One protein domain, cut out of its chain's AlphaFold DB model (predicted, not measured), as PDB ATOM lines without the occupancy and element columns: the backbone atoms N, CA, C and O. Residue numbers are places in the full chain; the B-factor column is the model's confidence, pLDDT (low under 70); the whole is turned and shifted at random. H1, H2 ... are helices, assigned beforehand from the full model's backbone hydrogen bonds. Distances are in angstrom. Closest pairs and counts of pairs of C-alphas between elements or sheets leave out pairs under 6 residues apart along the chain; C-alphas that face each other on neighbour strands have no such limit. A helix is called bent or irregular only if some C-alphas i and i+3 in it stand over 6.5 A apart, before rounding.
ATOM      1  N   ILE A   6     155.685 216.072 278.944       88.94
ATOM      2  CA  ILE A   6     155.982 217.485 278.670       88.94
ATOM      3  C   ILE A   6     157.442 217.829 278.983       88.94
ATOM      4  O   ILE A   6     158.095 218.541 278.228       88.94
ATOM      5  N   LEU A   7     157.978 217.268 280.071       90.00
ATOM      6  CA  LEU A   7     159.366 217.466 280.457       90.00
ATOM      7  C   LEU A   7     160.291 216.746 279.476       90.00
ATOM      8  O   LEU A   7     161.250 217.346 279.011       90.00
ATOM      9  N   LEU A   8     159.966 215.508 279.098       90.50
ATOM     10  CA  LEU A   8     160.692 214.762 278.073       90.50
ATOM     11  C   LEU A   8     160.766 215.543 276.754       90.50
ATOM     12  O   LEU A   8     161.848 215.675 276.192       90.50
ATOM     13  N   LYS A   9     159.644 216.110 276.295       89.88
ATOM     14  CA  LYS A   9     159.597 216.941 275.085       89.88
ATOM     15  C   LYS A   9     160.586 218.103 275.172       89.88
ATOM     16  O   LYS A   9     161.419 218.236 274.284       89.88
ATOM     17  N   HIS A  10     160.531 218.901 276.239       91.81
ATOM     18  CA  HIS A  10     161.428 220.048 276.392       91.81
ATOM     19  C   HIS A  10     162.892 219.637 276.558       91.81
ATOM     20  O   HIS A  10     163.748 220.204 275.893       91.81
ATOM     21  N   LEU A  11     163.194 218.622 277.373       93.88
ATOM     22  CA  LEU A  11     164.561 218.118 277.527       93.88
ATOM     23  C   LEU A  11     165.140 217.686 276.175       93.88
ATOM     24  O   LEU A  11     166.257 218.071 275.826       93.88
ATOM     25  N   THR A  12     164.355 216.953 275.386       92.50
ATOM     26  CA  THR A  12     164.783 216.498 274.066       92.50
ATOM     27  C   THR A  12     164.940 217.651 273.083       92.50
ATOM     28  O   THR A  12     165.888 217.636 272.315       92.50
ATOM     29  N   THR A  13     164.072 218.664 273.082       92.75
ATOM     30  CA  THR A  13     164.128 219.724 272.060       92.75
ATOM     31  C   THR A  13     165.049 220.884 272.422       92.75
ATOM     32  O   THR A  13     165.620 221.482 271.519       92.75
ATOM     33  N   THR A  14     165.234 221.206 273.705       94.62
ATOM     34  CA  THR A  14     166.006 222.390 274.128       94.62
ATOM     35  C   THR A  14     167.379 222.070 274.690       94.62
ATOM     36  O   THR A  14     168.188 222.982 274.794       94.62
ATOM     37  N   LEU A  15     167.645 220.826 275.102       94.94
ATOM     38  CA  LEU A  15     168.951 220.431 275.648       94.94
ATOM     39  C   LEU A  15     169.606 219.351 274.786       94.94
ATOM     40  O   LEU A  15     170.735 219.524 274.340       94.94
ATOM     41  N   ILE A  16     168.885 218.263 274.500       95.88
ATOM     42  CA  ILE A  16     169.432 217.145 273.721       95.88
ATOM     43  C   ILE A  16     169.436 217.447 272.219       95.88
ATOM     44  O   ILE A  16     170.379 217.106 271.540       95.88
ATOM     45  N   GLY A  17     168.442 218.104 271.647       93.31
ATOM     46  CA  GLY A  17     168.465 218.468 270.228       93.31
ATOM     47  C   GLY A  17     169.659 219.357 269.848       93.31
ATOM     48  O   GLY A  17     170.370 219.032 268.901       93.31
ATOM     49  N   PRO A  18     169.911 220.460 270.578       95.25
ATOM     50  CA  PRO A  18     170.886 221.461 270.158       95.25
ATOM     51  C   PRO A  18     172.329 221.192 270.604       95.25
ATOM     52  O   PRO A  18     173.190 221.976 270.217       95.25
ATOM     53  N   HIS A  19     172.634 220.164 271.414       96.25
ATOM     54  CA  HIS A  19     173.981 220.043 272.007       96.25
ATOM     55  C   HIS A  19     175.105 219.973 270.965       96.25
ATOM     56  O   HIS A  19     176.125 220.615 271.181       96.25
ATOM     57  N   GLY A  20     174.891 219.310 269.821       95.50
ATOM     58  CA  GLY A  20     175.886 219.200 268.743       95.50
ATOM     59  C   GLY A  20     176.223 220.517 268.026       95.50
ATOM     60  O   GLY A  20     177.127 220.560 267.198       95.50
ATOM     61  N   ILE A  21     175.554 221.634 268.343       96.94
ATOM     62  CA  ILE A  21     175.876 222.952 267.764       96.94
ATOM     63  C   ILE A  21     177.290 223.442 268.120       96.94
ATOM     64  O   ILE A  21     177.871 224.299 267.453       96.94
ATOM     65  N   THR A  22     177.857 222.882 269.179       97.19
ATOM     66  CA  THR A  22     179.273 222.970 269.544       97.19
ATOM     67  C   THR A  22     180.228 222.612 268.414       97.19
ATOM     68  O   THR A  22     181.311 223.191 268.379       97.19
ATOM     69  N   ASP A  23     179.836 221.759 267.465       97.69
ATOM     70  CA  ASP A  23     180.650 221.436 266.290       97.69
ATOM     71  C   ASP A  23     180.977 222.704 265.491       97.69
ATOM     72  O   ASP A  23     182.108 222.892 265.046       97.69
ATOM     73  N   ILE A  24     180.014 223.626 265.361       97.88
ATOM     74  CA  ILE A  24     180.220 224.918 264.690       97.88
ATOM     75  C   ILE A  24     181.197 225.785 265.488       97.88
ATOM     76  O   ILE A  24     182.031 226.479 264.906       97.88
ATOM     77  N   ILE A  25     181.114 225.748 266.822       97.56
ATOM     78  CA  ILE A  25     182.047 226.475 267.689       97.56
ATOM     79  C   ILE A  25     183.460 225.926 267.488       97.56
ATOM     80  O   ILE A  25     184.384 226.708 267.268       97.56
ATOM     81  N   HIS A  26     183.629 224.605 267.529       97.25
ATOM     82  CA  HIS A  26     184.901 223.952 267.244       97.25
ATOM     83  C   HIS A  26     185.426 224.362 265.863       97.25
ATOM     84  O   HIS A  26     186.489 224.974 265.771       97.25
ATOM     85  N   ALA A  27     184.631 224.145 264.812       97.19
ATOM     86  CA  ALA A  27     184.989 224.434 263.428       97.19
ATOM     87  C   ALA A  27     185.428 225.886 263.210       97.19
ATOM     88  O   ALA A  27     186.408 226.142 262.510       97.19
ATOM     89  N   ASN A  28     184.731 226.840 263.830       96.81
ATOM     90  CA  ASN A  28     185.072 228.255 263.743       96.81
ATOM     91  C   ASN A  28     186.423 228.573 264.402       96.81
ATOM     92  O   ASN A  28     187.177 229.389 263.881       96.81
ATOM     93  N   ASN A  29     186.741 227.941 265.537       96.19
ATOM     94  CA  ASN A  29     188.000 228.187 266.249       96.19
ATOM     95  C   ASN A  29     189.187 227.388 265.671       96.19
ATOM     96  O   ASN A  29     190.333 227.743 265.936       96.19
ATOM     97  N   THR A  30     188.945 226.340 264.874       95.06
ATOM     98  CA  THR A  30     190.003 225.505 264.268       95.06
ATOM     99  C   THR A  30     190.158 225.672 262.756       95.06
ATOM    100  O   THR A  30     190.954 224.959 262.154       95.06
ATOM    101  N   ASN A  31     189.441 226.617 262.137       94.06
ATOM    102  CA  ASN A  31     189.362 226.802 260.680       94.06
ATOM    103  C   ASN A  31     188.801 225.589 259.910       94.06
ATOM    104  O   ASN A  31     189.010 225.492 258.705       94.06
ATOM    105  N   ASN A  32     188.026 224.723 260.572       96.44
ATOM    106  CA  ASN A  32     187.407 223.535 259.969       96.44
ATOM    107  C   ASN A  32     185.962 223.787 259.470       96.44
ATOM    108  O   ASN A  32     185.113 222.890 259.491       96.44
ATOM    109  N   LEU A  33     185.623 225.037 259.112       96.81
ATOM    110  CA  LEU A  33     184.289 225.408 258.605       96.81
ATOM    111  C   LEU A  33     183.932 224.737 257.258       96.81
ATOM    112  O   LEU A  33     182.772 224.338 257.085       96.81
ATOM    113  N   PRO A  34     184.867 224.586 256.298       97.44
ATOM    114  CA  PRO A  34     184.615 223.794 255.094       97.44
ATOM    115  C   PRO A  34     184.297 222.329 255.414       97.44
ATOM    116  O   PRO A  34     183.353 221.768 254.861       97.44
ATOM    117  N   GLU A  35     185.037 221.736 256.346       97.62
ATOM    118  CA  GLU A  35     184.949 220.333 256.735       97.62
ATOM    119  C   GLU A  35     183.605 220.025 257.389       97.62
ATOM    120  O   GLU A  35     182.923 219.103 256.952       97.62
ATOM    121  N   ILE A  36     183.161 220.831 258.363       97.31
ATOM    122  CA  ILE A  36     181.836 220.631 258.973       97.31
ATOM    123  C   ILE A  36     180.720 220.762 257.930       97.31
ATOM    124  O   ILE A  36     179.801 219.944 257.905       97.31
ATOM    125  N   SER A  37     180.824 221.734 257.018       97.69
ATOM    126  CA  SER A  37     179.833 221.940 255.956       97.69
ATOM    127  C   SER A  37     179.787 220.748 254.998       97.69
ATOM    128  O   SER A  37     178.706 220.281 254.634       97.69
ATOM    129  N   GLN A  38     180.956 220.221 254.620       98.00
ATOM    130  CA  GLN A  38     181.071 219.046 253.766       98.00
ATOM    131  C   GLN A  38     180.528 217.795 254.459       98.00
ATOM    132  O   GLN A  38     179.764 217.054 253.838       98.00
ATOM    133  N   THR A  39     180.883 217.561 255.726       98.06
ATOM    134  CA  THR A  39     180.400 216.416 256.503       98.06
ATOM    135  C   THR A  39     178.880 216.458 256.630       98.06
ATOM    136  O   THR A  39     178.221 215.508 256.214       98.06
ATOM    137  N   TYR A  40     178.311 217.573 257.103       98.31
ATOM    138  CA  TYR A  40     176.862 217.711 257.275       98.31
ATOM    139  C   TYR A  40     176.112 217.619 255.944       98.31
ATOM    140  O   TYR A  40     175.155 216.854 255.825       98.31
ATOM    141  N   GLY A  41     176.570 218.328 254.909       98.00
ATOM    142  CA  GLY A  41     175.941 218.283 253.587       98.00
ATOM    143  C   GLY A  41     175.964 216.882 252.969       98.00
ATOM    144  O   GLY A  41     174.941 216.404 252.474       98.00
ATOM    145  N   THR A  42     177.103 216.189 253.045       97.94
ATOM    146  CA  THR A  42     177.266 214.847 252.461       97.94
ATOM    147  C   THR A  42     176.458 213.799 253.221       97.94
ATOM    148  O   THR A  42     175.793 212.960 252.610       97.94
ATOM    149  N   VAL A  43     176.495 213.825 254.553       98.19
ATOM    150  CA  VAL A  43     175.828 212.813 255.379       98.19
ATOM    151  C   VAL A  43     174.310 213.012 255.375       98.19
ATOM    152  O   VAL A  43     173.578 212.040 255.191       98.19
ATOM    153  N   ILE A  44     173.810 214.250 255.472       98.12
ATOM    154  CA  ILE A  44     172.368 214.524 255.344       98.12
ATOM    155  C   ILE A  44     171.886 214.169 253.933       98.12
ATOM    156  O   ILE A  44     170.885 213.466 253.788       98.12
ATOM    157  N   GLY A  45     172.613 214.593 252.894       97.81
ATOM    158  CA  GLY A  45     172.264 214.295 251.505       97.81
ATOM    159  C   GLY A  45     172.238 212.795 251.208       97.81
ATOM    160  O   GLY A  45     171.266 212.299 250.642       97.81
ATOM    161  N   SER A  46     173.253 212.044 251.644       97.50
ATOM    162  CA  SER A  46     173.278 210.583 251.474       97.50
ATOM    163  C   SER A  46     172.172 209.885 252.268       97.50
ATOM    164  O   SER A  46     171.540 208.970 251.744       97.50
ATOM    165  N   THR A  47     171.867 210.352 253.480       97.38
ATOM    166  CA  THR A  47     170.759 209.824 254.292       97.38
ATOM    167  C   THR A  47     169.408 210.020 253.596       97.38
ATOM    168  O   THR A  47     168.602 209.090 253.536       97.38
ATOM    169  N   LEU A  48     169.178 211.196 253.003       96.88
ATOM    170  CA  LEU A  48     167.977 211.484 252.213       96.88
ATOM    171  C   LEU A  48     167.888 210.611 250.955       96.88
ATOM    172  O   LEU A  48     166.833 210.034 250.701       96.88
ATOM    173  N   LEU A  49     168.982 210.469 250.201       97.06
ATOM    174  CA  LEU A  49     169.019 209.631 248.996       97.06
ATOM    175  C   LEU A  49     168.743 208.156 249.313       97.06
ATOM    176  O   LEU A  49     167.969 207.510 248.609       97.06
ATOM    177  N   LEU A  50     169.331 207.629 250.393       95.62
ATOM    178  CA  LEU A  50     169.082 206.258 250.842       95.62
ATOM    179  C   LEU A  50     167.622 206.063 251.264       95.62
ATOM    180  O   LEU A  50     167.003 205.074 250.875       95.62
ATOM    181  N   SER A  51     167.051 207.007 252.013       93.25
ATOM    182  CA  SER A  51     165.645 206.949 252.429       93.25
ATOM    183  C   SER A  51     164.692 206.995 251.227       93.25
ATOM    184  O   SER A  51     163.805 206.152 251.132       93.25
ATOM    185  N   GLN A  52     164.925 207.887 250.256       93.00
ATOM    186  CA  GLN A  52     164.139 207.960 249.013       93.00
ATOM    187  C   GLN A  52     164.269 206.700 248.143       93.00
ATOM    188  O   GLN A  52     163.328 206.324 247.450       93.00
ATOM    189  N   GLY A  53     165.418 206.021 248.200       94.19
ATOM    190  CA  GLY A  53     165.647 204.726 247.556       94.19
ATOM    191  C   GLY A  53     165.025 203.529 248.285       94.19
ATOM    192  O   GLY A  53     165.357 202.394 247.949       94.19
ATOM    193  N   ASN A  54     164.165 203.748 249.289       92.50
ATOM    194  CA  ASN A  54     163.601 202.715 250.171       92.50
ATOM    195  C   ASN A  54     164.665 201.911 250.945       92.50
ATOM    196  O   ASN A  54     164.435 200.767 251.340       92.50
ATOM    197  N   MET A  55     165.837 202.505 251.189       95.44
ATOM    198  CA  MET A  55     166.939 201.907 251.950       95.44
ATOM    199  C   MET A  55     166.995 202.420 253.399       95.44
ATOM    200  O   MET A  55     168.053 202.392 254.027       95.44
ATOM    201  N   THR A  56     165.864 202.858 253.963       93.00
ATOM    202  CA  THR A  56     165.747 203.282 255.372       93.00
ATOM    203  C   THR A  56     166.343 202.270 256.367       93.00
ATOM    204  O   THR A  56     167.064 202.706 257.265       93.00
ATOM    205  N   PRO A  57     166.202 200.935 256.194       95.38
ATOM    206  CA  PRO A  57     166.866 199.974 257.081       95.38
ATOM    207  C   PRO A  57     168.397 200.093 257.109       95.38
ATOM    208  O   PRO A  57     169.016 199.846 258.139       95.38
ATOM    209  N   ILE A  58     169.027 200.494 255.999       95.88
ATOM    210  CA  ILE A  58     170.478 200.727 255.957       95.88
ATOM    211  C   ILE A  58     170.834 201.966 256.774       95.88
ATOM    212  O   ILE A  58     171.787 201.923 257.550       95.88
ATOM    213  N   VAL A  59     170.050 203.042 256.647       96.38
ATOM    214  CA  VAL A  59     170.213 204.248 257.473       96.38
ATOM    215  C   VAL A  59     170.100 203.891 258.955       96.38
ATOM    216  O   VAL A  59     170.922 204.343 259.744       96.38
ATOM    217  N   ASP A  60     169.147 203.039 259.329       95.94
ATOM    218  CA  ASP A  60     168.945 202.612 260.719       95.94
ATOM    219  C   ASP A  60     170.117 201.790 261.260       95.94
ATOM    220  O   ASP A  60     170.568 202.023 262.383       95.94
ATOM    221  N   ILE A  61     170.657 200.871 260.453       96.75
ATOM    222  CA  ILE A  61     171.849 200.092 260.814       96.75
ATOM    223  C   ILE A  61     173.056 201.019 260.997       96.75
ATOM    224  O   ILE A  61     173.761 200.915 262.003       96.75
ATOM    225  N   ILE A  62     173.282 201.943 260.059       97.69
ATOM    226  CA  ILE A  62     174.379 202.916 260.140       97.69
ATOM    227  C   ILE A  62     174.206 203.802 261.376       97.69
ATOM    228  O   ILE A  62     175.156 203.969 262.135       97.69
ATOM    229  N   PHE A  63     172.998 204.311 261.619       97.81
ATOM    230  CA  PHE A  63     172.662 205.121 262.788       97.81
ATOM    231  C   PHE A  63     172.942 204.384 264.098       97.81
ATOM    232  O   PHE A  63     173.557 204.944 265.008       97.81
ATOM    233  N   PHE A  64     172.544 203.116 264.190       97.75
ATOM    234  CA  PHE A  64     172.775 202.308 265.380       97.75
ATOM    235  C   PHE A  64     174.268 202.041 265.616       97.75
ATOM    236  O   PHE A  64     174.759 202.227 266.729       97.75
ATOM    237  N   ILE A  65     175.018 201.676 264.570       98.19
ATOM    238  CA  ILE A  65     176.471 201.458 264.660       98.19
ATOM    239  C   ILE A  65     177.195 202.758 265.024       98.19
ATOM    240  O   ILE A  65     178.042 202.754 265.918       98.19
ATOM    241  N   ALA A  66     176.848 203.873 264.383       98.31
ATOM    242  CA  ALA A  66     177.416 205.183 264.681       98.31
ATOM    243  C   ALA A  66     177.137 205.593 266.130       98.31
ATOM    244  O   ALA A  66     178.046 206.053 266.811       98.31
ATOM    245  N   SER A  67     175.930 205.337 266.642       98.00
ATOM    246  CA  SER A  67     175.589 205.576 268.050       98.00
ATOM    247  C   SER A  67     176.435 204.717 268.998       98.00
ATOM    248  O   SER A  67     176.933 205.221 270.002       98.00
ATOM    249  N   ILE A  68     176.657 203.434 268.673       98.31
ATOM    250  CA  ILE A  68     177.541 202.556 269.461       98.31
ATOM    251  C   ILE A  68     178.960 203.128 269.506       98.31
ATOM    252  O   ILE A  68     179.576 203.168 270.577       98.31
ATOM    253  N   ILE A  69     179.478 203.549 268.348       97.62
ATOM    254  CA  ILE A  69     180.790 204.181 268.220       97.62
ATOM    255  C   ILE A  69     180.809 205.431 269.098       97.62
ATOM    256  O   ILE A  69     181.586 205.470 270.047       97.62
ATOM    257  N   HIS A  70     179.916 206.384 268.865       97.12
ATOM    258  CA  HIS A  70     179.822 207.651 269.586       97.12
ATOM    259  C   HIS A  70     179.838 207.481 271.112       97.12
ATOM    260  O   HIS A  70     180.773 207.902 271.798       97.12
ATOM    261  N   PHE A  71     178.884 206.720 271.650       97.62
ATOM    262  CA  PHE A  71     178.726 206.554 273.096       97.62
ATOM    263  C   PHE A  71     179.823 205.703 273.751       97.62
ATOM    264  O   PHE A  71     179.951 205.709 274.974       97.62
ATOM    265  N   ARG A  72     180.693 205.022 272.983       96.69
ATOM    266  CA  ARG A  72     181.848 204.291 273.552       96.69
ATOM    267  C   ARG A  72     182.790 205.206 274.329       96.69
ATOM    268  O   ARG A  72     183.521 204.726 275.194       96.69
ATOM    269  N   ARG A  73     182.829 206.493 273.974       94.44
ATOM    270  CA  ARG A  73     183.729 207.480 274.575       94.44
ATOM    271  C   ARG A  73     183.389 207.714 276.048       94.44
ATOM    272  O   ARG A  73     184.312 207.902 276.835       94.44
ATOM    273  N   ASP A  74     182.117 207.563 276.414       96.38
ATOM    274  CA  ASP A  74     181.605 207.753 277.777       96.38
ATOM    275  C   ASP A  74     181.733 206.501 278.657       96.38
ATOM    276  O   ASP A  74     181.515 206.554 279.867       96.38
ATOM    277  N   MET A  75     182.049 205.350 278.058       96.25
ATOM    278  CA  MET A  75     182.059 204.073 278.767       96.25
ATOM    279  C   MET A  75     183.362 203.869 279.551       96.25
ATOM    280  O   MET A  75     184.440 204.226 279.063       96.25
ATOM    281  N   PRO A  76     183.298 203.226 280.732       92.38
ATOM    282  CA  PRO A  76     184.479 202.965 281.543       92.38
ATOM    283  C   PRO A  76     185.429 201.970 280.868       92.38
ATOM    284  O   PRO A  76     185.011 201.031 280.182       92.38
ATOM    285  N   GLU A  77     186.725 202.132 281.129       91.50
ATOM    286  CA  GLU A  77     187.743 201.150 280.765       91.50
ATOM    287  C   GLU A  77     187.847 200.069 281.836       91.50
ATOM    288  O   GLU A  77     188.510 200.230 282.859       91.50
ATOM    289  N   ILE A  78     187.175 198.945 281.598       92.69
ATOM    290  CA  ILE A  78     187.269 197.763 282.454       92.69
ATOM    291  C   ILE A  78     188.161 196.745 281.754       92.69
ATOM    292  O   ILE A  78     187.975 196.436 280.575       92.69
ATOM    293  N   LYS A  79     189.146 196.212 282.484       92.19
ATOM    294  CA  LYS A  79     190.086 195.218 281.959       92.19
ATOM    295  C   LYS A  79     189.323 194.077 281.270       92.19
ATOM    296  O   LYS A  79     188.401 193.511 281.847       92.19
ATOM    297  N   SER A  80     189.741 193.746 280.049       92.50
ATOM    298  CA  SER A  80     189.184 192.670 279.215       92.50
ATOM    299  C   SER A  80     187.782 192.898 278.631       92.50
ATOM    300  O   SER A  80     187.313 192.028 277.901       92.50
ATOM    301  N   ILE A  81     187.121 194.035 278.884       93.94
ATOM    302  CA  ILE A  81     185.807 194.346 278.298       93.94
ATOM    303  C   ILE A  81     185.922 195.605 277.427       93.94
ATOM    304  O   ILE A  81     186.151 196.694 277.956       93.94
ATOM    305  N   PRO A  82     185.755 195.498 276.095       94.69
ATOM    306  CA  PRO A  82     185.794 196.657 275.209       94.69
ATOM    307  C   PRO A  82     184.692 197.667 275.541       94.69
ATOM    308  O   PRO A  82     183.549 197.284 275.778       94.69
ATOM    309  N   ARG A  83     184.991 198.968 275.448       95.88
ATOM    310  CA  ARG A  83     184.008 200.050 275.669       95.88
ATOM    311  C   ARG A  83     182.747 199.922 274.802       95.88
ATOM    312  O   ARG A  83     181.653 200.258 275.246       95.88
ATOM    313  N   TYR A  84     182.887 199.379 273.589       96.38
ATOM    314  CA  TYR A  84     181.766 199.093 272.689       96.38
ATOM    315  C   TYR A  84     180.720 198.165 273.317       96.38
ATOM    316  O   TYR A  84     179.536 198.368 273.092       96.38
ATOM    317  N   PHE A  85     181.131 197.198 274.149       96.31
ATOM    318  CA  PHE A  85     180.204 196.293 274.830       96.31
ATOM    319  C   PHE A  85     179.232 197.061 275.732       96.31
ATOM    320  O   PHE A  85     178.027 196.815 275.699       96.31
ATOM    321  N   TRP A  86     179.743 198.020 276.508       96.44
ATOM    322  CA  TRP A  86     178.927 198.847 277.398       96.44
ATOM    323  C   TRP A  86     178.019 199.798 276.624       96.44
ATOM    324  O   TRP A  86     176.842 199.906 276.952       96.44
ATOM    325  N   SER A  87     178.533 200.404 275.553       97.44
ATOM    326  CA  SER A  87     177.753 201.270 274.663       97.44
ATOM    327  C   SER A  87     176.592 200.512 274.002       97.44
ATOM    328  O   SER A  87     175.437 200.935 274.067       97.44
ATOM    329  N   THR A  88     176.858 199.319 273.458       97.50
ATOM    330  CA  THR A  88     175.823 198.434 272.908       97.50
ATOM    331  C   THR A  88     174.828 197.992 273.979       97.50
ATOM    332  O   THR A  88     173.623 198.021 273.736       97.50
ATOM    333  N   SER A  89     175.308 197.612 275.167       96.19
ATOM    334  CA  SER A  89     174.447 197.186 276.275       96.19
ATOM    335  C   SER A  89     173.519 198.308 276.731       96.19
ATOM    336  O   SER A  89     172.333 198.055 276.937       96.19
ATOM    337  N   LEU A  90     174.029 199.539 276.838       96.69
ATOM    338  CA  LEU A  90     173.234 200.726 277.138       96.69
ATOM    339  C   LEU A  90     172.129 200.896 276.095       96.69
ATOM    340  O   LEU A  90     170.958 200.866 276.463       96.69
ATOM    341  N   LEU A  91     172.487 200.995 274.810       96.88
ATOM    342  CA  LEU A  91     171.527 201.243 273.732       96.88
ATOM    343  C   LEU A  91     170.452 200.157 273.643       96.88
ATOM    344  O   LEU A  91     169.262 200.469 273.616       96.88
ATOM    345  N   LEU A  92     170.846 198.880 273.643       96.25
ATOM    346  CA  LEU A  92     169.891 197.772 273.595       96.25
ATOM    347  C   LEU A  92     168.986 197.760 274.829       96.25
ATOM    348  O   LEU A  92     167.787 197.513 274.696       96.25
ATOM    349  N   SER A  93     169.526 198.049 276.015       94.94
ATOM    350  CA  SER A  93     168.726 198.055 277.240       94.94
ATOM    351  C   SER A  93     167.724 199.207 277.252       94.94
ATOM    352  O   SER A  93     166.555 199.021 277.595       94.94
ATOM    353  N   THR A  94     168.147 200.402 276.844       95.06
ATOM    354  CA  THR A  94     167.275 201.577 276.852       95.06
ATOM    355  C   THR A  94     166.211 201.516 275.765       95.06
ATOM    356  O   THR A  94     165.075 201.885 276.029       95.06
ATOM    357  N   ILE A  95     166.536 201.011 274.570       92.06
ATOM    358  CA  ILE A  95     165.562 200.883 273.474       92.06
ATOM    359  C   ILE A  95     164.478 199.855 273.822       92.06
ATOM    360  O   ILE A  95     163.301 200.115 273.590       92.06
ATOM    361  N   ASN A  96     164.858 198.704 274.389       93.25
ATOM    362  CA  ASN A  96     163.917 197.599 274.602       93.25
ATOM    363  C   ASN A  96     163.161 197.666 275.936       93.25
ATOM    364  O   ASN A  96     162.049 197.150 276.014       93.25
ATOM    365  N   TYR A  97     163.742 198.264 276.985       93.06
ATOM    366  CA  TYR A  97     163.174 198.172 278.338       93.06
ATOM    367  C   TYR A  97     162.829 199.520 278.976       93.06
ATOM    368  O   TYR A  97     161.796 199.621 279.636       93.06
ATOM    369  N   CYS A  98     163.670 200.550 278.832       93.12
ATOM    370  CA  CYS A  98     163.454 201.834 279.513       93.12
ATOM    371  C   CYS A  98     164.039 203.023 278.724       93.12
ATOM    372  O   CYS A  98     165.152 203.468 279.026       93.12
ATOM    373  N   PRO A  99     163.301 203.586 277.749       91.25
ATOM    374  CA  PRO A  99     163.778 204.712 276.943       91.25
ATOM    375  C   PRO A  99     164.103 205.959 277.770       91.25
ATOM    376  O   PRO A  99     165.035 206.693 277.445       91.25
ATOM    377  N   GLU A 100     163.403 206.192 278.884       92.75
ATOM    378  CA  GLU A 100     163.687 207.333 279.761       92.75
ATOM    379  C   GLU A 100     165.078 207.259 280.405       92.75
ATOM    380  O   GLU A 100     165.653 208.297 280.727       92.75
ATOM    381  N   LEU A 101     165.655 206.061 280.553       93.38
ATOM    382  CA  LEU A 101     167.016 205.908 281.068       93.38
ATOM    383  C   LEU A 101     168.051 206.455 280.075       93.38
ATOM    384  O   LEU A 101     169.055 207.021 280.501       93.38
ATOM    385  N   PHE A 102     167.780 206.371 278.768       95.44
ATOM    386  CA  PHE A 102     168.629 207.003 277.757       95.44
ATOM    387  C   PHE A 102     168.635 208.524 277.914       95.44
ATOM    388  O   PHE A 102     169.681 209.151 277.839       95.44
ATOM    389  N   ILE A 103     167.480 209.120 278.211       95.44
ATOM    390  CA  ILE A 103     167.349 210.568 278.426       95.44
ATOM    391  C   ILE A 103     168.136 211.011 279.658       95.44
ATOM    392  O   ILE A 103     168.838 212.018 279.610       95.44
ATOM    393  N   VAL A 104     168.063 210.238 280.747       95.19
ATOM    394  CA  VAL A 104     168.889 210.484 281.938       95.19
ATOM    395  C   VAL A 104     170.371 210.410 281.575       95.19
ATOM    396  O   VAL A 104     171.093 211.364 281.841       95.19
ATOM    397  N   TYR A 105     170.805 209.339 280.903       97.06
ATOM    398  CA  TYR A 105     172.185 209.183 280.434       97.06
ATOM    399  C   TYR A 105     172.657 210.375 279.585       97.06
ATOM    400  O   TYR A 105     173.725 210.932 279.856       97.06
ATOM    401  N   MET A 106     171.841 210.811 278.619       97.62
ATOM    402  CA  MET A 106     172.160 211.950 277.760       97.62
ATOM    403  C   MET A 106     172.413 213.215 278.585       97.62
ATOM    404  O   MET A 106     173.396 213.913 278.360       97.62
ATOM    405  N   LEU A 107     171.558 213.497 279.570       97.12
ATOM    406  CA  LEU A 107     171.622 214.727 280.362       97.12
ATOM    407  C   LEU A 107     172.708 214.716 281.440       97.12
ATOM    408  O   LEU A 107     173.259 215.771 281.746       97.12
ATOM    409  N   THR A 108     172.995 213.562 282.044       96.69
ATOM    410  CA  THR A 108     173.901 213.489 283.201       96.69
ATOM    411  C   THR A 108     175.323 213.086 282.845       96.69
ATOM    412  O   THR A 108     176.230 213.371 283.621       96.69
ATOM    413  N   ILE A 109     175.526 212.395 281.721       97.69
ATOM    414  CA  ILE A 109     176.838 211.864 281.330       97.69
ATOM    415  C   ILE A 109     177.242 212.433 279.976       97.69
ATOM    416  O   ILE A 109     178.226 213.164 279.897       97.69
ATOM    417  N   HIS A 110     176.458 212.144 278.937       97.81
ATOM    418  CA  HIS A 110     176.881 212.400 277.564       97.81
ATOM    419  C   HIS A 110     177.058 213.891 277.263       97.81
ATOM    420  O   HIS A 110     178.146 214.337 276.914       97.81
ATOM    421  N   ILE A 111     176.006 214.688 277.460       97.56
ATOM    422  CA  ILE A 111     176.020 216.123 277.158       97.56
ATOM    423  C   ILE A 111     177.040 216.876 278.033       97.56
ATOM    424  O   ILE A 111     177.813 217.662 277.484       97.56
ATOM    425  N   PRO A 112     177.127 216.648 279.362       97.75
ATOM    426  CA  PRO A 112     178.181 217.253 280.177       97.75
ATOM    427  C   PRO A 112     179.597 216.910 279.700       97.75
ATOM    428  O   PRO A 112     180.438 217.806 279.609       97.75
ATOM    429  N   HIS A 113     179.860 215.646 279.361       96.06
ATOM    430  CA  HIS A 113     181.157 215.231 278.825       96.06
ATOM    431  C   HIS A 113     181.447 215.920 277.487       96.06
ATOM    432  O   HIS A 113     182.517 216.510 277.319       96.06
ATOM    433  N   HIS A 114     180.468 215.957 276.588       95.38
ATOM    434  CA  HIS A 114     180.551 216.642 275.306       95.38
ATOM    435  C   HIS A 114     180.912 218.140 275.476       95.38
ATOM    436  O   HIS A 114     181.831 218.652 274.827       95.38
ATOM    437  N   TYR A 115     180.253 218.861 276.393       96.44
ATOM    438  CA  TYR A 115     180.617 220.252 276.706       96.44
ATOM    439  C   TYR A 115     182.007 220.384 277.330       96.44
ATOM    440  O   TYR A 115     182.679 221.384 277.082       96.44
ATOM    441  N   SER A 116     182.453 219.400 278.120       96.06
ATOM    442  CA  SER A 116     183.791 219.417 278.723       96.06
ATOM    443  C   SER A 116     184.903 219.303 277.675       96.06
ATOM    444  O   SER A 116     185.880 220.042 277.750       96.06
ATOM    445  N   ILE A 117     184.713 218.463 276.651       93.06
ATOM    446  CA  ILE A 117     185.641 218.320 275.518       93.06
ATOM    447  C   ILE A 117     185.710 219.627 274.725       93.06
ATOM    448  O   ILE A 117     186.788 220.109 274.383       93.06
ATOM    449  N   ASN A 118     184.553 220.242 274.483       94.50
ATOM    450  CA  ASN A 118     184.453 221.452 273.676       94.50
ATOM    451  C   ASN A 118     184.770 222.749 274.447       94.50
ATOM    452  O   ASN A 118     184.831 223.832 273.856       94.50
ATOM    453  N   TRP A 119     184.989 222.664 275.762       95.88
ATOM    454  CA  TRP A 119     185.151 223.817 276.650       95.88
ATOM    455  C   TRP A 119     186.288 224.748 276.225       95.88
ATOM    456  O   TRP A 119     186.133 225.974 276.213       95.88
ATOM    457  N   GLU A 120     187.414 224.166 275.814       94.44
ATOM    458  CA  GLU A 120     188.602 224.914 275.400       94.44
ATOM    459  C   GLU A 120     188.367 225.764 274.145       94.44
ATOM    460  O   GLU A 120     188.999 226.810 274.002       94.44
ATOM    461  N   TYR A 121     187.431 225.381 273.274       95.50
ATOM    462  CA  TYR A 121     187.044 226.165 272.096       95.50
ATOM    463  C   TYR A 121     185.991 227.213 272.452       95.50
ATOM    464  O   TYR A 121     186.092 228.371 272.044       95.50
ATOM    465  N   MET A 122     185.010 226.850 273.283       96.69
ATOM    466  CA  MET A 122     183.959 227.781 273.703       96.69
ATOM    467  C   MET A 122     184.516 228.994 274.457       96.69
ATOM    468  O   MET A 122     184.033 230.114 274.280       96.69
ATOM    469  N   LYS A 123     185.562 228.808 275.271       96.75
ATOM    470  CA  LYS A 123     186.176 229.916 276.019       96.75
ATOM    471  C   LYS A 123     186.993 230.878 275.147       96.75
ATOM    472  O   LYS A 123     187.272 231.987 275.598       96.75
ATOM    473  N   GLN A 124     187.371 230.487 273.926       96.69
ATOM    474  CA  GLN A 124     188.085 231.363 272.985       96.69
ATOM    475  C   GLN A 124     187.145 232.406 272.373       96.69
ATOM    476  O   GLN A 124     187.534 233.553 272.159       96.69
ATOM    477  N   THR A 125     185.882 232.036 272.146       96.56
ATOM    478  CA  THR A 125     184.856 232.897 271.540       96.56
ATOM    479  C   THR A 125     183.553 232.912 272.361       96.56
ATOM    480  O   THR A 125     182.467 232.682 271.829       96.56
ATOM    481  N   PRO A 126     183.598 233.279 273.659       96.81
ATOM    482  CA  PRO A 126     182.512 233.022 274.611       96.81
ATOM    483  C   PRO A 126     181.198 233.719 274.249       96.81
ATOM    484  O   PRO A 126     180.123 233.153 274.428       96.81
ATOM    485  N   LYS A 127     181.264 234.937 273.693       97.75
ATOM    486  CA  LYS A 127     180.067 235.664 273.236       97.75
ATOM    487  C   LYS A 127     179.366 234.927 272.095       97.75
ATOM    488  O   LYS A 127     178.147 234.803 272.117       97.75
ATOM    489  N   PHE A 128     180.139 234.442 271.124       97.25
ATOM    490  CA  PHE A 128     179.619 233.673 269.996       97.25
ATOM    491  C   PHE A 128     179.049 232.336 270.475       97.25
ATOM    492  O   PHE A 128     177.913 232.014 270.147       97.25
ATOM    493  N   SER A 129     179.784 231.613 271.323       97.44
ATOM    494  CA  SER A 129     179.355 230.325 271.873       97.44
ATOM    495  C   SER A 129     178.047 230.418 272.656       97.44
ATOM    496  O   SER A 129     177.115 229.666 272.381       97.44
ATOM    497  N   VAL A 130     177.941 231.365 273.595       97.50
ATOM    498  CA  VAL A 130     176.718 231.555 274.391       97.50
ATOM    499  C   VAL A 130     175.547 231.958 273.502       97.50
ATOM    500  O   VAL A 130     174.462 231.396 273.639       97.50
ATOM    501  N   LEU A 131     175.757 232.897 272.573       98.06
ATOM    502  CA  LEU A 131     174.706 233.326 271.652       98.06
ATOM    503  C   LEU A 131     174.199 232.151 270.813       98.06
ATOM    504  O   LEU A 131     172.992 231.937 270.734       98.06
ATOM    505  N   LEU A 132     175.110 231.375 270.226       97.50
ATOM    506  CA  LEU A 132     174.769 230.244 269.375       97.50
ATOM    507  C   LEU A 132     173.992 229.173 270.152       97.50
ATOM    508  O   LEU A 132     172.951 228.715 269.682       97.50
ATOM    509  N   LEU A 133     174.436 228.834 271.365       97.06
ATOM    510  CA  LEU A 133     173.751 227.880 272.241       97.06
ATOM    511  C   LEU A 133     172.337 228.342 272.613       97.06
ATOM    512  O   LEU A 133     171.385 227.572 272.472       97.06
ATOM    513  N   VAL A 134     172.182 229.595 273.051       97.38
ATOM    514  CA  VAL A 134     170.880 230.149 273.458       97.38
ATOM    515  C   VAL A 134     169.923 230.224 272.273       97.38
ATOM    516  O   VAL A 134     168.778 229.780 272.384       97.38
ATOM    517  N   VAL A 135     170.384 230.750 271.135       97.69
ATOM    518  CA  VAL A 135     169.562 230.885 269.925       97.69
ATOM    519  C   VAL A 135     169.119 229.511 269.438       97.69
ATOM    520  O   VAL A 135     167.927 229.303 269.232       97.69
ATOM    521  N   THR A 136     170.036 228.550 269.331       96.62
ATOM    522  CA  THR A 136     169.715 227.215 268.803       96.62
ATOM    523  C   THR A 136     168.776 226.460 269.736       96.62
ATOM    524  O   THR A 136     167.770 225.918 269.285       96.62
ATOM    525  N   SER A 137     169.025 226.501 271.048       96.25
ATOM    526  CA  SER A 137     168.154 225.861 272.043       96.25
ATOM    527  C   SER A 137     166.748 226.458 272.057       96.25
ATOM    528  O   SER A 137     165.758 225.730 272.132       96.25
ATOM    529  N   THR A 138     166.647 227.784 271.931       95.75
ATOM    530  CA  THR A 138     165.357 228.483 271.871       95.75
ATOM    531  C   THR A 138     164.612 228.141 270.585       95.75
ATOM    532  O   THR A 138     163.433 227.790 270.639       95.75
ATOM    533  N   LEU A 139     165.292 228.188 269.435       95.19
ATOM    534  CA  LEU A 139     164.697 227.857 268.139       95.19
ATOM    535  C   LEU A 139     164.207 226.409 268.104       95.19
ATOM    536  O   LEU A 139     163.062 226.174 267.725       95.19
ATOM    537  N   MET A 140     165.016 225.446 268.553       93.38
ATOM    538  CA  MET A 140     164.596 224.043 268.607       93.38
ATOM    539  C   MET A 140     163.453 223.818 269.602       93.38
ATOM    540  O   MET A 140     162.546 223.035 269.318       93.38
ATOM    541  N   GLY A 141     163.428 224.547 270.719       93.50
ATOM    542  CA  GLY A 141     162.295 224.556 271.644       93.50
ATOM    543  C   GLY A 141     160.999 225.043 270.997       93.50
ATOM    544  O   GLY A 141     159.964 224.390 271.136       93.50
ATOM    545  N   ILE A 142     161.054 226.157 270.261       93.12
ATOM    546  CA  ILE A 142     159.905 226.714 269.530       93.12
ATOM    547  C   ILE A 142     159.440 225.737 268.448       93.12
ATOM    548  O   ILE A 142     158.266 225.375 268.429       93.12
ATOM    549  N   ILE A 143     160.354 225.264 267.596       89.50
ATOM    550  CA  ILE A 143     160.044 224.323 266.510       89.50
ATOM    551  C   ILE A 143     159.433 223.046 267.085       89.50
ATOM    552  O   ILE A 143     158.359 222.636 266.659       89.50
ATOM    553  N   GLY A 144     160.064 222.450 268.095       87.00
ATOM    554  CA  GLY A 144     159.579 221.224 268.720       87.00
ATOM    555  C   GLY A 144     158.219 221.391 269.402       87.00
ATOM    556  O   GLY A 144     157.423 220.454 269.418       87.00
ATOM    557  N   ASN A 145     157.913 222.572 269.945       86.12
ATOM    558  CA  ASN A 145     156.599 222.859 270.522       86.12
ATOM    559  C   ASN A 145     155.507 223.000 269.470       86.12
ATOM    560  O   ASN A 145     154.424 222.462 269.687       86.12
ATOM    561  N   SER A 146     155.818 223.662 268.359       84.88
ATOM    562  CA  SER A 146     154.894 223.899 267.247       84.88
ATOM    563  C   SER A 146     154.742 222.702 266.307       84.88
ATOM    564  O   SER A 146     153.861 222.710 265.454       84.88
ATOM    565  N   PHE A 147     155.608 221.692 266.422       80.69
ATOM    566  CA  PHE A 147     155.564 220.527 265.553       80.69
ATOM    567  C   PHE A 147     154.481 219.536 265.997       80.69
ATOM    568  O   PHE A 147     154.555 218.959 267.086       80.69
ATOM    569  N   GLU A 148     153.496 219.317 265.126       78.81
ATOM    570  CA  GLU A 148     152.482 218.275 265.272       78.81
ATOM    571  C   GLU A 148     152.823 217.075 264.375       78.81
ATOM    572  O   GLU A 148     153.264 217.262 263.237       78.81
ATOM    573  N   PRO A 149     152.636 215.832 264.855       75.56
ATOM    574  CA  PRO A 149     152.821 214.654 264.021       75.56
ATOM    575  C   PRO A 149     151.911 214.698 262.788       75.56
ATOM    576  O   PRO A 149     150.697 214.812 262.919       75.56
ATOM    577  N   GLY A 150     152.495 214.577 261.597       77.44
ATOM    578  CA  GLY A 150     151.764 214.633 260.331       77.44
ATOM    579  C   GLY A 150     152.518 213.954 259.189       77.44
ATOM    580  O   GLY A 150     153.494 213.240 259.417       77.44
ATOM    581  N   GLU A 151     152.084 214.205 257.954       72.50
ATOM    582  CA  GLU A 151     152.571 213.523 256.738       72.50
ATOM    583  C   GLU A 151     154.088 213.657 256.510       72.50
ATOM    584  O   GLU A 151     154.715 212.767 255.947       72.50
ATOM    585  N   ASN A 152     154.715 214.718 257.027       83.38
ATOM    586  CA  ASN A 152     156.156 214.964 256.887       83.38
ATOM    587  C   ASN A 152     157.025 214.308 257.978       83.38
ATOM    588  O   ASN A 152     158.232 214.556 258.029       83.38
ATOM    589  N   MET A 153     156.445 213.499 258.871       86.31
ATOM    590  CA  MET A 153     157.176 212.915 260.003       86.31
ATOM    591  C   MET A 153     158.354 212.044 259.549       86.31
ATOM    592  O   MET A 153     159.434 212.128 260.129       86.31
ATOM    593  N   GLU A 154     158.176 211.240 258.499       87.81
ATOM    594  CA  GLU A 154     159.242 210.371 257.989       87.81
ATOM    595  C   GLU A 154     160.441 211.183 257.488       87.81
ATOM    596  O   GLU A 154     161.574 210.933 257.899       87.81
ATOM    597  N   LEU A 155     160.187 212.223 256.688       90.06
ATOM    598  CA  LEU A 155     161.228 213.126 256.199       90.06
ATOM    599  C   LEU A 155     161.995 213.775 257.358       90.06
ATOM    600  O   LEU A 155     163.221 213.856 257.327       90.06
ATOM    601  N   ILE A 156     161.287 214.211 258.399       90.31
ATOM    602  CA  ILE A 156     161.901 214.859 259.563       90.31
ATOM    603  C   ILE A 156     162.745 213.878 260.368       90.31
ATOM    604  O   ILE A 156     163.848 214.236 260.782       90.31
ATOM    605  N   ILE A 157     162.284 212.639 260.551       92.31
ATOM    606  CA  ILE A 157     163.076 211.581 261.187       92.31
ATOM    607  C   ILE A 157     164.349 211.317 260.376       92.31
ATOM    608  O   ILE A 157     165.433 211.244 260.955       92.31
ATOM    609  N   THR A 158     164.244 211.229 259.049       94.50
ATOM    610  CA  THR A 158     165.389 211.011 258.154       94.50
ATOM    611  C   THR A 158     166.394 212.161 258.231       94.50
ATOM    612  O   THR A 158     167.587 211.916 258.415       94.50
ATOM    613  N   ILE A 159     165.936 213.415 258.178       94.75
ATOM    614  CA  ILE A 159     166.809 214.592 258.331       94.75
ATOM    615  C   ILE A 159     167.462 214.602 259.717       94.75
ATOM    616  O   ILE A 159     168.664 214.830 259.824       94.75
ATOM    617  N   THR A 160     166.701 214.301 260.771       94.44
ATOM    618  CA  THR A 160     167.211 214.264 262.150       94.44
ATOM    619  C   THR A 160     168.301 213.205 262.310       94.44
ATOM    620  O   THR A 160     169.357 213.495 262.869       94.44
ATOM    621  N   LYS A 161     168.100 211.997 261.762       97.06
ATOM    622  CA  LYS A 161     169.138 210.953 261.721       97.06
ATOM    623  C   LYS A 161     170.371 211.426 260.958       97.06
ATOM    624  O   LYS A 161     171.478 211.217 261.441       97.06
ATOM    625  N   GLY A 162     170.184 212.099 259.823       98.12
ATOM    626  CA  GLY A 162     171.271 212.695 259.045       98.12
ATOM    627  C   GLY A 162     172.092 213.702 259.854       98.12
ATOM    628  O   GLY A 162     173.317 213.614 259.870       98.12
ATOM    629  N   ILE A 163     171.433 214.617 260.573       97.88
ATOM    630  CA  ILE A 163     172.089 215.606 261.446       97.88
ATOM    631  C   ILE A 163     172.886 214.910 262.555       97.88
ATOM    632  O   ILE A 163     174.059 215.217 262.744       97.88
ATOM    633  N   ILE A 164     172.290 213.936 263.247       98.19
ATOM    634  CA  ILE A 164     172.971 213.193 264.318       98.19
ATOM    635  C   ILE A 164     174.170 212.410 263.764       98.19
ATOM    636  O   ILE A 164     175.250 212.448 264.343       98.19
ATOM    637  N   LEU A 165     174.018 211.736 262.621       98.56
ATOM    638  CA  LEU A 165     175.121 211.034 261.959       98.56
ATOM    639  C   LEU A 165     176.249 211.987 261.557       98.56
ATOM    640  O   LEU A 165     177.417 211.622 261.651       98.56
ATOM    641  N   SER A 166     175.897 213.197 261.121       98.62
ATOM    642  CA  SER A 166     176.856 214.233 260.739       98.62
ATOM    643  C   SER A 166     177.648 214.725 261.942       98.62
ATOM    644  O   SER A 166     178.868 214.815 261.856       98.62
ATOM    645  N   HIS A 167     176.962 214.973 263.058       98.19
ATOM    646  CA  HIS A 167     177.575 215.313 264.338       98.19
ATOM    647  C   HIS A 167     178.568 214.228 264.782       98.19
ATOM    648  O   HIS A 167     179.754 214.505 264.942       98.19
ATOM    649  N   ILE A 168     178.128 212.963 264.837       98.12
ATOM    650  CA  ILE A 168     178.989 211.828 265.216       98.12
ATOM    651  C   ILE A 168     180.211 211.722 264.290       98.12
ATOM    652  O   ILE A 168     181.339 211.543 264.750       98.12
ATOM    653  N   ALA A 169     180.000 211.818 262.974       98.06
ATOM    654  CA  ALA A 169     181.083 211.725 262.002       98.06
ATOM    655  C   ALA A 169     182.083 212.879 262.153       98.06
ATOM    656  O   ALA A 169     183.292 212.651 262.083       98.06
ATOM    657  N   TYR A 170     181.595 214.102 262.367       98.00
ATOM    658  CA  TYR A 170     182.439 215.277 262.540       98.00
ATOM    659  C   TYR A 170     183.301 215.168 263.801       98.00
ATOM    660  O   TYR A 170     184.519 215.345 263.722       98.00
ATOM    661  N   GLU A 171     182.710 214.811 264.942       95.94
ATOM    662  CA  GLU A 171     183.457 214.671 266.195       95.94
ATOM    663  C   GLU A 171     184.558 213.608 266.100       95.94
ATOM    664  O   GLU A 171     185.709 213.849 266.478       95.94
ATOM    665  N   GLU A 172     184.246 212.434 265.549       95.38
ATOM    666  CA  GLU A 172     185.226 211.352 265.420       95.38
ATOM    667  C   GLU A 172     186.388 211.718 264.484       95.38
ATOM    668  O   GLU A 172     187.538 211.365 264.763       95.38
ATOM    669  N   LEU A 173     186.118 212.456 263.405       94.62
ATOM    670  CA  LEU A 173     187.135 212.833 262.420       94.62
ATOM    671  C   LEU A 173     187.972 214.045 262.836       94.62
ATOM    672  O   LEU A 173     189.167 214.069 262.545       94.62
ATOM    673  N   TYR A 174     187.376 215.037 263.502       94.69
ATOM    674  CA  TYR A 174     188.004 216.352 263.682       94.69
ATOM    675  C   TYR A 174     188.226 216.764 265.135       94.69
ATOM    676  O   TYR A 174     189.076 217.620 265.369       94.69
ATOM    677  N   ILE A 175     187.505 216.179 266.097       92.88
ATOM    678  CA  ILE A 175     187.668 216.495 267.527       92.88
ATOM    679  C   ILE A 175     188.508 215.421 268.220       92.88
ATOM    680  O   ILE A 175     189.454 215.728 268.944       92.88
ATOM    681  N   PHE A 176     188.201 214.144 267.986       89.06
ATOM    682  CA  PHE A 176     188.864 213.037 268.685       89.06
ATOM    683  C   PHE A 176     190.065 212.439 267.957       89.06
ATOM    684  O   PHE A 176     190.811 211.659 268.557       89.06
TER     685      PHE A 176
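AT A GLANCE: This is residues 6 to 176 of the 181 residues of an uncharacterized protein of viral metagenome (UniProt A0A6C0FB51). This is a rounded body of crossed helices: H8 sits in the core among H2, H3 and H4, while H1 and H2 follow each other end to end along H6 and H7. H5 packs on H4 and H6, and residues 146 to 153, between H7 and H8 and at their ends, stick out. The printed part has 171 residues with eight named helices, H1 to H8 in order, and no named strand; the class is all helix. H1, H2, H3, H4, H6, H7 and H8 make a bundle, a group of helices packed together, mostly crossed. The whole is compact, with a radius of gyration of the C-alphas of 16.4 A and spans of 48 by 41 by 34 A.

HOW THE PARTS SIT: Begin with H1, residues 6 to 16, which touches residues 137 to 144 of H7, residues 126 to 146; their closest C-alphas, Thr 14 and Ser 137, are 4.6 A apart. They run opposite ways at 35.1 degrees, a tilt only just steep. H1 and H2, residues 19 to 30, meet only through their link. H2 touches residues 111 to 122 of H6, residues 99 to 122, the same way at a shallow tilt of 16 degrees, closest at the C-alphas of His 26 and Tyr 121, 5.7 A apart. H2 and H3, residues 33 to 52, form a hairpin, closest at the C-alphas of Ala 27 and Leu 33, 5.0 A apart. Look next at the C-alphas of Ile 44 and Gly 162, 4.3 A apart: here H3 touches H8, residues 153 to 175, opposite ways at 36 degrees, only just steep. H4, residues 56 to 74, touches H8 with residues 63 to 70 alone, closest at the C-alphas of His 70 and Ile 168, 6.1 A apart. H5, residues 83 to 96, touches H4 at a steep tilt of 54 degrees, closest at the C-alphas of Arg 72 and Ser 87, 5.2 A apart. H5 and H6 form a hairpin, whereas H7 and H8 are apart. Every O i to N i+4 pair is within hydrogen-bond range in H3, H5, H7 and H8; the counts are 6 of 7 in H1, 5 of 8 in H2, 13 of 15 in H4 and 14 of 20 in H6.

IN THESE COORDINATES: Find C-alpha 6 at (155.982, 217.485, 278.670), where H1 begins. H3 is 28.3 A long, H4 27.8 A, H6 30.8 A and H7 30.0 A. H2 is only just irregular, with C-alphas 19 and 22 6.53 A apart; H6 is irregular, with C-alphas 117 and 120 7.2 A apart, and has a kink of 38 degrees near residue 116. H8 runs 31.6 A to C-alpha 175 at (187.668, 216.495, 267.527).

THE WHOLE: The two C-alphas farthest apart, those of Lys 79 and Glu 151, are 48.8 A apart. The printed part has no cut, and its links are tight but for those from H4 to H5 and from H7 to H8, which are short. The mean pLDDT of the printed part is 94.8, and no printed residue is under 70.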